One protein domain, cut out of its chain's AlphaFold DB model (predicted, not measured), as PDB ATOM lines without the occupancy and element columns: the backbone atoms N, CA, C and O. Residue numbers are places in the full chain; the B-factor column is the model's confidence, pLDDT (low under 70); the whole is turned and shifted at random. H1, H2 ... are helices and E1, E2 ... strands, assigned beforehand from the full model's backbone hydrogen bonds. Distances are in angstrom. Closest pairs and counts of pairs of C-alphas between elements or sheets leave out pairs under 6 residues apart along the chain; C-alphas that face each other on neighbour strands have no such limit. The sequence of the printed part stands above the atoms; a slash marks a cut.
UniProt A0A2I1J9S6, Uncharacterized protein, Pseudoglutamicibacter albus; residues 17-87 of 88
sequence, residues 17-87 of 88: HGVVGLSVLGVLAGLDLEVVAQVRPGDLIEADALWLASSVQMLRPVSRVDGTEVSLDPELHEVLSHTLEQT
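AT A GLANCE: This is residues 17 to 87 of the 88 residues of an uncharacterized protein of Pseudoglutamicibacter albus (UniProt A0A2I1J9S6). A two-stranded antiparallel hairpin, E1 and E2, forms the middle of a small rounded domain, with the helix H3 packed lengthwise on it, mostly on E2. H1 packs crosswise on the last turns of H3 near the far end of E1, while the short H2 sits near the beginning of E1, at the other end of the hairpin. The link from E2 to H3 folds back on itself round Gly 67. The printed part has 71 residues, with three named helices and two named strands in the order H1, H2, E1, E2, H3, and its class is mixed, helices and strands. It is compact, with a radius of gyration of the C-alphas of 12.3 A and spans of 33 by 25 by 25 A.

HOW THE PARTS SIT: E1, residues 49 to 54, and E2, residues 58 to 62, are antiparallel neighbours at 145 degrees and form a hairpin with a tight link. N 52 and O 60 are within hydrogen-bond range at 2.8 A, as are N 62 and O 50 at 2.8 A. The closest C-alphas of E2 and H3, residues 74 to 87, are those of Leu 59 and Ser 81, 6.3 A apart. E1 and H3 are near each other, with 7 pairs of C-alphas within 10 A. H3 touches H1, residues 20 to 30, with residues 83 to 87 alone; the closest C-alphas are those of Val 27 and Thr 83, 7.1 A apart. H1 and H3 run opposite ways at a steep tilt of 66 degrees. The closest C-alphas of H1 and E1 are those of Val 20 and Ser 54, 6.9 A apart. H1 and E2 are only just apart, with their closest C-alphas at 8.4 A. H2, residues 41 to 46, comes nearest to E1 at the C-alphas of Leu 44 and Leu 50, 7.4 A apart, and is apart from H1, E2 and H3. In H1 and H3 every O i to N i+4 pair is within hydrogen-bond range; in H2 it is 1 of 2.

IN THESE COORDINATES: E1 measures 16.8 A from first to last C-alpha, beginning at C-alpha 49 (41.126, 22.252, -34.375), and E2 measures 13.1 A. H3 measures 20.0 A and ends at C-alpha 87 (19.606, 21.975, -31.019). H1 measures 15.5 A and begins at C-alpha 20 (23.503, 30.796, -34.753), and H2 measures 9.2 A.

THE WHOLE: The two C-alphas farthest apart are those of Gly 67 and Gln 86, at 33.4 A. The printed part has no cut. The link from E2 to H3 is long, and in it residues 64 to 65 pair with residues 68 to 69, antiparallel. The mean pLDDT of the printed part is 71.5, and residues 17 to 39, residues 54 to 57 and residue 87 are under 70.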
ATOM      1  N   HIS A  17      26.069  38.547 -37.517       36.12
ATOM      2  CA  HIS A  17      25.151  39.126 -36.527       36.12
ATOM      3  C   HIS A  17      23.836  38.308 -36.433       36.12
ATOM      4  O   HIS A  17      22.740  38.850 -36.564       36.12
ATOM      5  N   GLY A  18      23.932  36.979 -36.318       37.94
ATOM      6  CA  GLY A  18      22.822  36.044 -36.512       37.94
ATOM      7  C   GLY A  18      22.704  34.997 -35.406       37.94
ATOM      8  O   GLY A  18      23.693  34.573 -34.818       37.94
ATOM      9  N   VAL A  19      21.466  34.565 -35.170       43.59
ATOM     10  CA  VAL A  19      20.957  33.658 -34.117       43.59
ATOM     11  C   VAL A  19      21.817  32.403 -33.858       43.59
ATOM     12  O   VAL A  19      21.857  31.908 -32.737       43.59
ATOM     13  N   VAL A  20      22.573  31.937 -34.857       45.19
ATOM     14  CA  VAL A  20      23.503  30.796 -34.753       45.19
ATOM     15  C   VAL A  20      24.615  31.034 -33.733       45.19
ATOM     16  O   VAL A  20      24.990  30.104 -33.026       45.19
ATOM     17  N   GLY A  21      25.094  32.273 -33.583       50.97
ATOM     18  CA  GLY A  21      26.119  32.585 -32.590       50.97
ATOM     19  C   GLY A  21      25.666  32.305 -31.155       50.97
ATOM     20  O   GLY A  21      26.459  31.829 -30.357       50.97
ATOM     21  N   LEU A  22      24.388  32.522 -30.825       52.16
ATOM     22  CA  LEU A  22      23.877  32.314 -29.466       52.16
ATOM     23  C   LEU A  22      23.610  30.828 -29.163       52.16
ATOM     24  O   LEU A  22      23.889  30.371 -28.057       52.16
ATOM     25  N   SER A  23      23.118  30.067 -30.145       56.88
ATOM     26  CA  SER A  23      22.865  28.627 -29.984       56.88
ATOM     27  C   SER A  23      24.157  27.821 -29.874       56.88
ATOM     28  O   SER A  23      24.238  26.907 -29.057       56.88
ATOM     29  N   VAL A  24      25.192  28.189 -30.638       61.62
ATOM     30  CA  VAL A  24      26.500  27.526 -30.539       61.62
ATOM     31  C   VAL A  24      27.133  27.771 -29.168       61.62
ATOM     32  O   VAL A  24      27.649  26.835 -28.572       61.62
ATOM     33  N   LEU A  25      27.020  28.979 -28.605       62.81
ATOM     34  CA  LEU A  25      27.495  29.256 -27.242       62.81
ATOM     35  C   LEU A  25      26.798  28.391 -26.185       62.81
ATOM     36  O   LEU A  25      27.451  27.924 -25.257       62.81
ATOM     37  N   GLY A  26      25.493  28.150 -26.335       61.56
ATOM     38  CA  GLY A  26      24.747  27.251 -25.452       61.56
ATOM     39  C   GLY A  26      25.239  25.804 -25.526       61.56
ATOM     40  O   GLY A  26      25.386  25.155 -24.493       61.56
ATOM     41  N   VAL A  27      25.554  25.323 -26.733       65.62
ATOM     42  CA  VAL A  27      26.145  23.992 -26.943       65.62
ATOM     43  C   VAL A  27      27.545  23.904 -26.331       65.62
ATOM     44  O   VAL A  27      27.826  22.957 -25.604       65.62
ATOM     45  N   LEU A  28      28.399  24.908 -26.549       68.94
ATOM     46  CA  LEU A  28      29.759  24.947 -25.996       68.94
ATOM     47  C   LEU A  28      29.760  25.003 -24.461       68.94
ATOM     48  O   LEU A  28      30.519  24.279 -23.823       68.94
ATOM     49  N   ALA A  29      28.856  25.785 -23.863       66.44
ATOM     50  CA  ALA A  29      28.679  25.826 -22.412       66.44
ATOM     51  C   ALA A  29      28.224  24.472 -21.836       66.44
ATOM     52  O   ALA A  29      28.603  24.118 -20.724       66.44
ATOM     53  N   GLY A  30      27.441  23.694 -22.594       64.31
ATOM     54  CA  GLY A  30      27.056  22.328 -22.224       64.31
ATOM     55  C   GLY A  30      28.200  21.309 -22.296       64.31
ATOM     56  O   GLY A  30      28.085  20.234 -21.712       64.31
ATOM     57  N   LEU A  31      29.294  21.650 -22.983       66.25
ATOM     58  CA  LEU A  31      30.476  20.809 -23.182       66.25
ATOM     59  C   LEU A  31      31.680  21.236 -22.320       66.25
ATOM     60  O   LEU A  31      32.763  20.689 -22.499       66.25
ATOM     61  N   ASP A  32      31.495  22.180 -21.389       64.94
ATOM     62  CA  ASP A  32      32.560  22.748 -20.537       64.94
ATOM     63  C   ASP A  32      33.690  23.429 -21.343       64.94
ATOM     64  O   ASP A  32      34.853  23.437 -20.949       64.94
ATOM     65  N   LEU A  33      33.350  24.001 -22.504       65.75
ATOM     66  CA  LEU A  33      34.309  24.661 -23.388       65.75
ATOM     67  C   LEU A  33      34.351  26.170 -23.136       65.75
ATOM     68  O   LEU A  33      33.314  26.838 -23.084       65.75
ATOM     69  N   GLU A  34      35.560  26.721 -23.012       62.91
ATOM     70  CA  GLU A  34      35.759  28.163 -22.868       62.91
ATOM     71  C   GLU A  34      35.485  28.885 -24.193       62.91
ATOM     72  O   GLU A  34      35.965  28.494 -25.255       62.91
ATOM     73  N   VAL A  35      34.721  29.976 -24.121       63.44
ATOM     74  CA  VAL A  35      34.445  30.836 -25.272       63.44
ATOM     75  C   VAL A  35      35.279  32.101 -25.157       63.44
ATOM     76  O   VAL A  35      35.012  32.969 -24.322       63.44
ATOM     77  N   VAL A  36      36.221  32.254 -26.080       62.25
ATOM     78  CA  VAL A  36      37.044  33.457 -26.205       62.25
ATOM     79  C   VAL A  36      36.482  34.368 -27.297       62.25
ATOM     80  O   VAL A  36      36.353  33.983 -28.456       62.25
ATOM     81  N   ALA A  37      36.128  35.605 -26.937       56.06
ATOM     82  CA  ALA A  37      35.539  36.577 -27.869       56.06
ATOM     83  C   ALA A  37      36.575  37.279 -28.766       56.06
ATOM     84  O   ALA A  37      36.219  37.903 -29.768       56.06
ATOM     85  N   GLN A  38      37.854  37.218 -28.394       62.97
ATOM     86  CA  GLN A  38      38.953  37.796 -29.154       62.97
ATOM     87  C   GLN A  38      40.021  36.740 -29.370       62.97
ATOM     88  O   GLN A  38      40.614  36.249 -28.418       62.97
ATOM     89  N   VAL A  39      40.272  36.453 -30.637       66.25
ATOM     90  CA  VAL A  39      41.257  35.485 -31.103       66.25
ATOM     91  C   VAL A  39      42.239  36.251 -31.972       66.25
ATOM     92  O   VAL A  39      41.832  37.019 -32.853       66.25
ATOM     93  N   ARG A  40      43.535  36.097 -31.714       73.94
ATOM     94  CA  ARG A  40      44.568  36.651 -32.586       73.94
ATOM     95  C   ARG A  40      44.809  35.684 -33.746       73.94
ATOM     96  O   ARG A  40      44.625  34.483 -33.595       73.94
ATOM     97  N   PRO A  41      45.293  36.176 -34.897       70.56
ATOM     98  CA  PRO A  41      45.651  35.307 -36.017       70.56
ATOM     99  C   PRO A  41      46.653  34.201 -35.657       70.56
ATOM    100  O   PRO A  41      46.620  33.151 -36.276       70.56
ATOM    101  N   GLY A  42      47.534  34.431 -34.673       72.06
ATOM    102  CA  GLY A  42      48.470  33.409 -34.184       72.06
ATOM    103  C   GLY A  42      47.758  32.242 -33.502       72.06
ATOM    104  O   GLY A  42      47.995  31.096 -33.865       72.06
ATOM    105  N   ASP A  43      46.805  32.549 -32.622       74.50
ATOM    106  CA  ASP A  43      46.031  31.564 -31.855       74.50
ATOM    107  C   ASP A  43      45.235  30.617 -32.784       74.50
ATOM    108  O   ASP A  43      45.096  29.430 -32.520       74.50
ATOM    109  N   LEU A  44      44.785  31.110 -33.947       71.88
ATOM    110  CA  LEU A  44      44.126  30.294 -34.983       71.88
ATOM    111  C   LEU A  44      45.012  29.190 -35.565       71.88
ATOM    112  O   LEU A  44      44.502  28.147 -35.969       71.88
ATOM    113  N   ILE A  45      46.310  29.455 -35.685       76.44
ATOM    114  CA  ILE A  45      47.275  28.511 -36.253       76.44
ATOM    115  C   ILE A  45      47.696  27.480 -35.208       76.44
ATOM    116  O   ILE A  45      47.995  26.341 -35.556       76.44
ATOM    117  N   GLU A  46      47.726  27.885 -33.941       75.56
ATOM    118  CA  GLU A  46      48.096  27.030 -32.814       75.56
ATOM    119  C   GLU A  46      46.918  26.198 -32.285       75.56
ATOM    120  O   GLU A  46      47.138  25.269 -31.512       75.56
ATOM    121  N   ALA A  47      45.693  26.486 -32.732       72.31
ATOM    122  CA  ALA A  47      44.493  25.766 -32.330       72.31
ATOM    123  C   ALA A  47      44.561  24.267 -32.672       72.31
ATOM    124  O   ALA A  47      44.930  23.866 -33.781       72.31
ATOM    125  N   ASP A  48      44.105  23.437 -31.733       72.69
ATOM    126  CA  ASP A  48      44.034  21.981 -31.901       72.69
ATOM    127  C   ASP A  48      43.061  21.569 -33.013       72.69
ATOM    128  O   ASP A  48      43.244  20.533 -33.657       72.69
ATOM    129  N   ALA A  49      42.024  22.378 -33.242       79.62
ATOM    130  CA  ALA A  49      41.126  22.252 -34.375       79.62
ATOM    131  C   ALA A  49      40.315  23.529 -34.621       79.62
ATOM    132  O   ALA A  49      40.044  24.310 -33.709       79.62
ATOM    133  N   LEU A  50      39.904  23.726 -35.878       82.19
ATOM    134  CA  LEU A  50      39.182  24.917 -36.315       82.19
ATOM    135  C   LEU A  50      37.928  24.558 -37.117       82.19
ATOM    136  O   LEU A  50      37.966  23.747 -38.046       82.19
ATOM    137  N   TRP A  51      36.818  25.234 -36.810       82.75
ATOM    138  CA  TRP A  51      35.557  25.106 -37.541       82.75
ATOM    139  C   TRP A  51      34.963  26.467 -37.898       82.75
ATOM    140  O   TRP A  51      35.064  27.438 -37.151       82.75
ATOM    141  N   LEU A  52      34.285  26.513 -39.043       79.69
ATOM    142  CA  LEU A  52      33.423  27.616 -39.448       79.69
ATOM    143  C   LEU A  52      31.972  27.234 -39.192       79.69
ATOM    144  O   LEU A  52      31.482  26.257 -39.760       79.69
ATOM    145  N   ALA A  53      31.277  28.033 -38.389       73.88
ATOM    146  CA  ALA A  53      29.846  27.875 -38.172       73.88
ATOM    147  C   ALA A  53      29.049  28.914 -38.971       73.88
ATOM    148  O   ALA A  53      29.396  30.095 -39.018       73.88
ATOM    149  N   SER A  54      27.970  28.479 -39.621       67.19
ATOM    150  CA  SER A  54      27.085  29.343 -40.411       67.19
ATOM    151  C   SER A  54      25.681  28.758 -40.461       67.19
ATOM    152  O   SER A  54      25.528  27.545 -40.523       67.19
ATOM    153  N   SER A  55      24.647  29.597 -40.553       62.38
ATOM    154  CA  SER A  55      23.260  29.139 -40.747       62.38
ATOM    155  C   SER A  55      23.054  28.272 -41.994       62.38
ATOM    156  O   SER A  55      22.047  27.581 -42.081       62.38
ATOM    157  N   VAL A  56      23.967  28.322 -42.971       66.50
ATOM    158  CA  VAL A  56      23.846  27.579 -44.237       66.50
ATOM    159  C   VAL A  56      24.539  26.217 -44.185       66.50
ATOM    160  O   VAL A  56      24.060  25.272 -44.800       66.50
ATOM    161  N   GLN A  57      25.676  26.112 -43.492       62.09
ATOM    162  CA  GLN A  57      26.496  24.889 -43.464       62.09
ATOM    163  C   GLN A  57      26.682  24.312 -42.056       62.09
ATOM    164  O   GLN A  57      27.455  23.375 -41.909       62.09
ATOM    165  N   MET A  58      25.959  24.836 -41.057       71.00
ATOM    166  CA  MET A  58      25.996  24.468 -39.634       71.00
ATOM    167  C   MET A  58      27.400  24.521 -39.032       71.00
ATOM    168  O   MET A  58      27.728  25.508 -38.376       71.00
ATOM    169  N   LEU A  59      28.232  23.517 -39.304       80.06
ATOM    170  CA  LEU A  59      29.611  23.409 -38.856       80.06
ATOM    171  C   LEU A  59      30.480  22.789 -39.958       80.06
ATOM    172  O   LEU A  59      30.258  21.657 -40.381       80.06
ATOM    173  N   ARG A  60      31.505  23.513 -40.412       83.62
ATOM    174  CA  ARG A  60      32.455  23.034 -41.420       83.62
ATOM    175  C   ARG A  60      33.879  23.027 -40.867       83.62
ATOM    176  O   ARG A  60      34.348  24.089 -40.460       83.62
ATOM    177  N   PRO A  61      34.592  21.891 -40.899       84.50
ATOM    178  CA  PRO A  61      35.974  21.834 -40.444       84.50
ATOM    179  C   PRO A  61      36.904  22.592 -41.397       84.50
ATOM    180  O   PRO A  61      36.730  22.560 -42.622       84.50
ATOM    181  N   VAL A  62      37.900  23.263 -40.828       85.75
ATOM    182  CA  VAL A  62      38.958  23.973 -41.548       85.75
ATOM    183  C   VAL A  62      40.265  23.222 -41.346       85.75
ATOM    184  O   VAL A  62      40.764  23.127 -40.236       85.75
ATOM    185  N   SER A  63      40.838  22.715 -42.436       85.06
ATOM    186  CA  SER A  63      42.127  22.011 -42.422       85.06
ATOM    187  C   SER A  63      43.311  22.888 -42.839       85.06
ATOM    188  O   SER A  63      44.458  22.441 -42.812       85.06
ATOM    189  N   ARG A  64      43.058  24.130 -43.277       82.75
ATOM    190  CA  ARG A  64      44.105  25.055 -43.719       82.75
ATOM    191  C   ARG A  64      43.709  26.515 -43.522       82.75
ATOM    192  O   ARG A  64      42.652  26.928 -43.998       82.75
ATOM    193  N   VAL A  65      44.597  27.293 -42.910       81.88
ATOM    194  CA  VAL A  65      44.468  28.744 -42.700       81.88
ATOM    195  C   VAL A  65      45.717  29.418 -43.253       81.88
ATOM    196  O   VAL A  65      46.825  29.040 -42.897       81.88
ATOM    197  N   ASP A  66      45.551  30.369 -44.177       81.06
ATOM    198  CA  ASP A  66      46.659  31.116 -44.801       81.06
ATOM    199  C   ASP A  66      47.819  30.251 -45.336       81.06
ATOM    200  O   ASP A  66      48.979  30.651 -45.365       81.06
ATOM    201  N   GLY A  67      47.500  29.041 -45.808       81.38
ATOM    202  CA  GLY A  67      48.486  28.086 -46.324       81.38
ATOM    203  C   GLY A  67      49.080  27.146 -45.270       81.38
ATOM    204  O   GLY A  67      49.673  26.141 -45.656       81.38
ATOM    205  N   THR A  68      48.857  27.403 -43.983       80.75
ATOM    206  CA  THR A  68      49.279  26.549 -42.868       80.75
ATOM    207  C   THR A  68      48.233  25.479 -42.586       80.75
ATOM    208  O   THR A  68      47.039  25.778 -42.517       80.75
ATOM    209  N   GLU A  69      48.663  24.224 -42.457       83.19
ATOM    210  CA  GLU A  69      47.773  23.133 -42.053       83.19
ATOM    211  C   GLU A  69      47.385  23.284 -40.586       83.19
ATOM    212  O   GLU A  69      48.232  23.560 -39.741       83.19
ATOM    213  N   VAL A  70      46.097  23.102 -40.314       82.06
ATOM    214  CA  VAL A  70      45.539  23.102 -38.962       82.06
ATOM    215  C   VAL A  70      45.014  21.703 -38.690       82.06
ATOM    216  O   VAL A  70      44.436  21.061 -39.576       82.06
ATOM    217  N   SER A  71      45.262  21.223 -37.477       78.38
ATOM    218  CA  SER A  71      44.792  19.921 -37.027       78.38
ATOM    219  C   SER A  71      43.264  19.855 -37.059       78.38
ATOM    220  O   SER A  71      42.561  20.861 -36.987       78.38
ATOM    221  N   LEU A  72      42.734  18.649 -37.234       80.25
ATOM    222  CA  LEU A  72      41.304  18.390 -37.183       80.25
ATOM    223  C   LEU A  72      41.081  17.171 -36.305       80.25
ATOM    224  O   LEU A  72      41.665  16.118 -36.559       80.25
ATOM    225  N   ASP A  73      40.186  17.308 -35.334       81.19
ATOM    226  CA  ASP A  73      39.698  16.188 -34.546       81.19
ATOM    227  C   ASP A  73      38.355  15.693 -35.127       81.19
ATOM    228  O   ASP A  73      37.341  16.397 -35.032       81.19
ATOM    229  N   PRO A  74      38.330  14.526 -35.798       80.94
ATOM    230  CA  PRO A  74      37.118  14.008 -36.425       80.94
ATOM    231  C   PRO A  74      36.074  13.528 -35.408       80.94
ATOM    232  O   PRO A  74      34.885  13.627 -35.700       80.94
ATOM    233  N   GLU A  75      36.490  13.046 -34.232       81.38
ATOM    234  CA  GLU A  75      35.574  12.577 -33.183       81.38
ATOM    235  C   GLU A  75      34.850  13.775 -32.562       81.38
ATOM    236  O   GLU A  75      33.622  13.804 -32.478       81.38
ATOM    237  N   LEU A  76      35.601  14.830 -32.242       77.19
ATOM    238  CA  LEU A  76      35.029  16.082 -31.759       77.19
ATOM    239  C   LEU A  76      34.146  16.752 -32.820       77.19
ATOM    240  O   LEU A  76      33.086  17.286 -32.495       77.19
ATOM    241  N   HIS A  77      34.534  16.698 -34.099       84.50
ATOM    242  CA  HIS A  77      33.699  17.216 -35.181       84.50
ATOM    243  C   HIS A  77      32.341  16.504 -35.259       84.50
ATOM    244  O   HIS A  77      31.325  17.172 -35.459       84.50
ATOM    245  N   GLU A  78      32.305  15.181 -35.090       85.06
ATOM    246  CA  GLU A  78      31.065  14.401 -35.086       85.06
ATOM    247  C   GLU A  78      30.178  14.774 -33.892       85.06
ATOM    248  O   GLU A  78      28.999  15.078 -34.080       85.06
ATOM    249  N   VAL A  79      30.756  14.854 -32.689       82.19
ATOM    250  CA  VAL A  79      30.045  15.269 -31.468       82.19
ATOM    251  C   VAL A  79      29.436  16.661 -31.634       82.19
ATOM    252  O   VAL A  79      28.248  16.856 -31.365       82.19
ATOM    253  N   LEU A  80      30.220  17.633 -32.114       79.69
ATOM    254  CA  LEU A  80      29.753  19.006 -32.306       79.69
ATOM    255  C   LEU A  80      28.672  19.092 -33.385       79.69
ATOM    256  O   LEU A  80      27.668  19.773 -33.184       79.69
ATOM    257  N   SER A  81      28.848  18.387 -34.505       83.81
ATOM    258  CA  SER A  81      27.866  18.369 -35.595       83.81
ATOM    259  C   SER A  81      26.541  17.778 -35.120       83.81
ATOM    260  O   SER A  81      25.510  18.436 -35.240       83.81
ATOM    261  N   HIS A  82      26.580  16.611 -34.472       84.69
ATOM    262  CA  HIS A  82      25.387  15.955 -33.943       84.69
ATOM    263  C   HIS A  82      24.661  16.822 -32.908       84.69
ATOM    264  O   HIS A  82      23.441  16.968 -32.945       84.69
ATOM    265  N   THR A  83      25.409  17.450 -31.997       79.06
ATOM    266  CA  THR A  83      24.819  18.299 -30.951       79.06
ATOM    267  C   THR A  83      24.149  19.546 -31.537       79.06
ATOM    268  O   THR A  83      23.071  19.942 -31.088       79.06
ATOM    269  N   LEU A  84      24.756  20.158 -32.559       76.00
ATOM    270  CA  LEU A  84      24.199  21.330 -33.238       76.00
ATOM    271  C   LEU A  84      22.953  20.981 -34.062       76.00
ATOM    272  O   LEU A  84      21.987  21.740 -34.022       76.00
ATOM    273  N   GLU A  85      22.935  19.827 -34.734       78.94
ATOM    274  CA  GLU A  85      21.767  19.320 -35.473       78.94
ATOM    275  C   GLU A  85      20.561  19.024 -34.571       78.94
ATOM    276  O   GLU A  85      19.422  19.152 -35.004       78.94
ATOM    277  N   GLN A  86      20.786  18.621 -33.316       72.00
ATOM    278  CA  GLN A  86      19.700  18.365 -32.363       72.00
ATOM    279  C   GLN A  86      19.160  19.632 -31.687       72.00
ATOM    280  O   GLN A  86      18.082  19.597 -31.091       72.00
ATOM    281  N   THR A  87      19.910  20.734 -31.748       65.19
ATOM    282  CA  THR A  87      19.606  21.975 -31.019       65.19
ATOM    283  C   THR A  87      18.958  23.050 -31.906       65.19
ATOM    284  O   THR A  87      18.295  23.946 -31.377       65.19
TER     285      THR A  87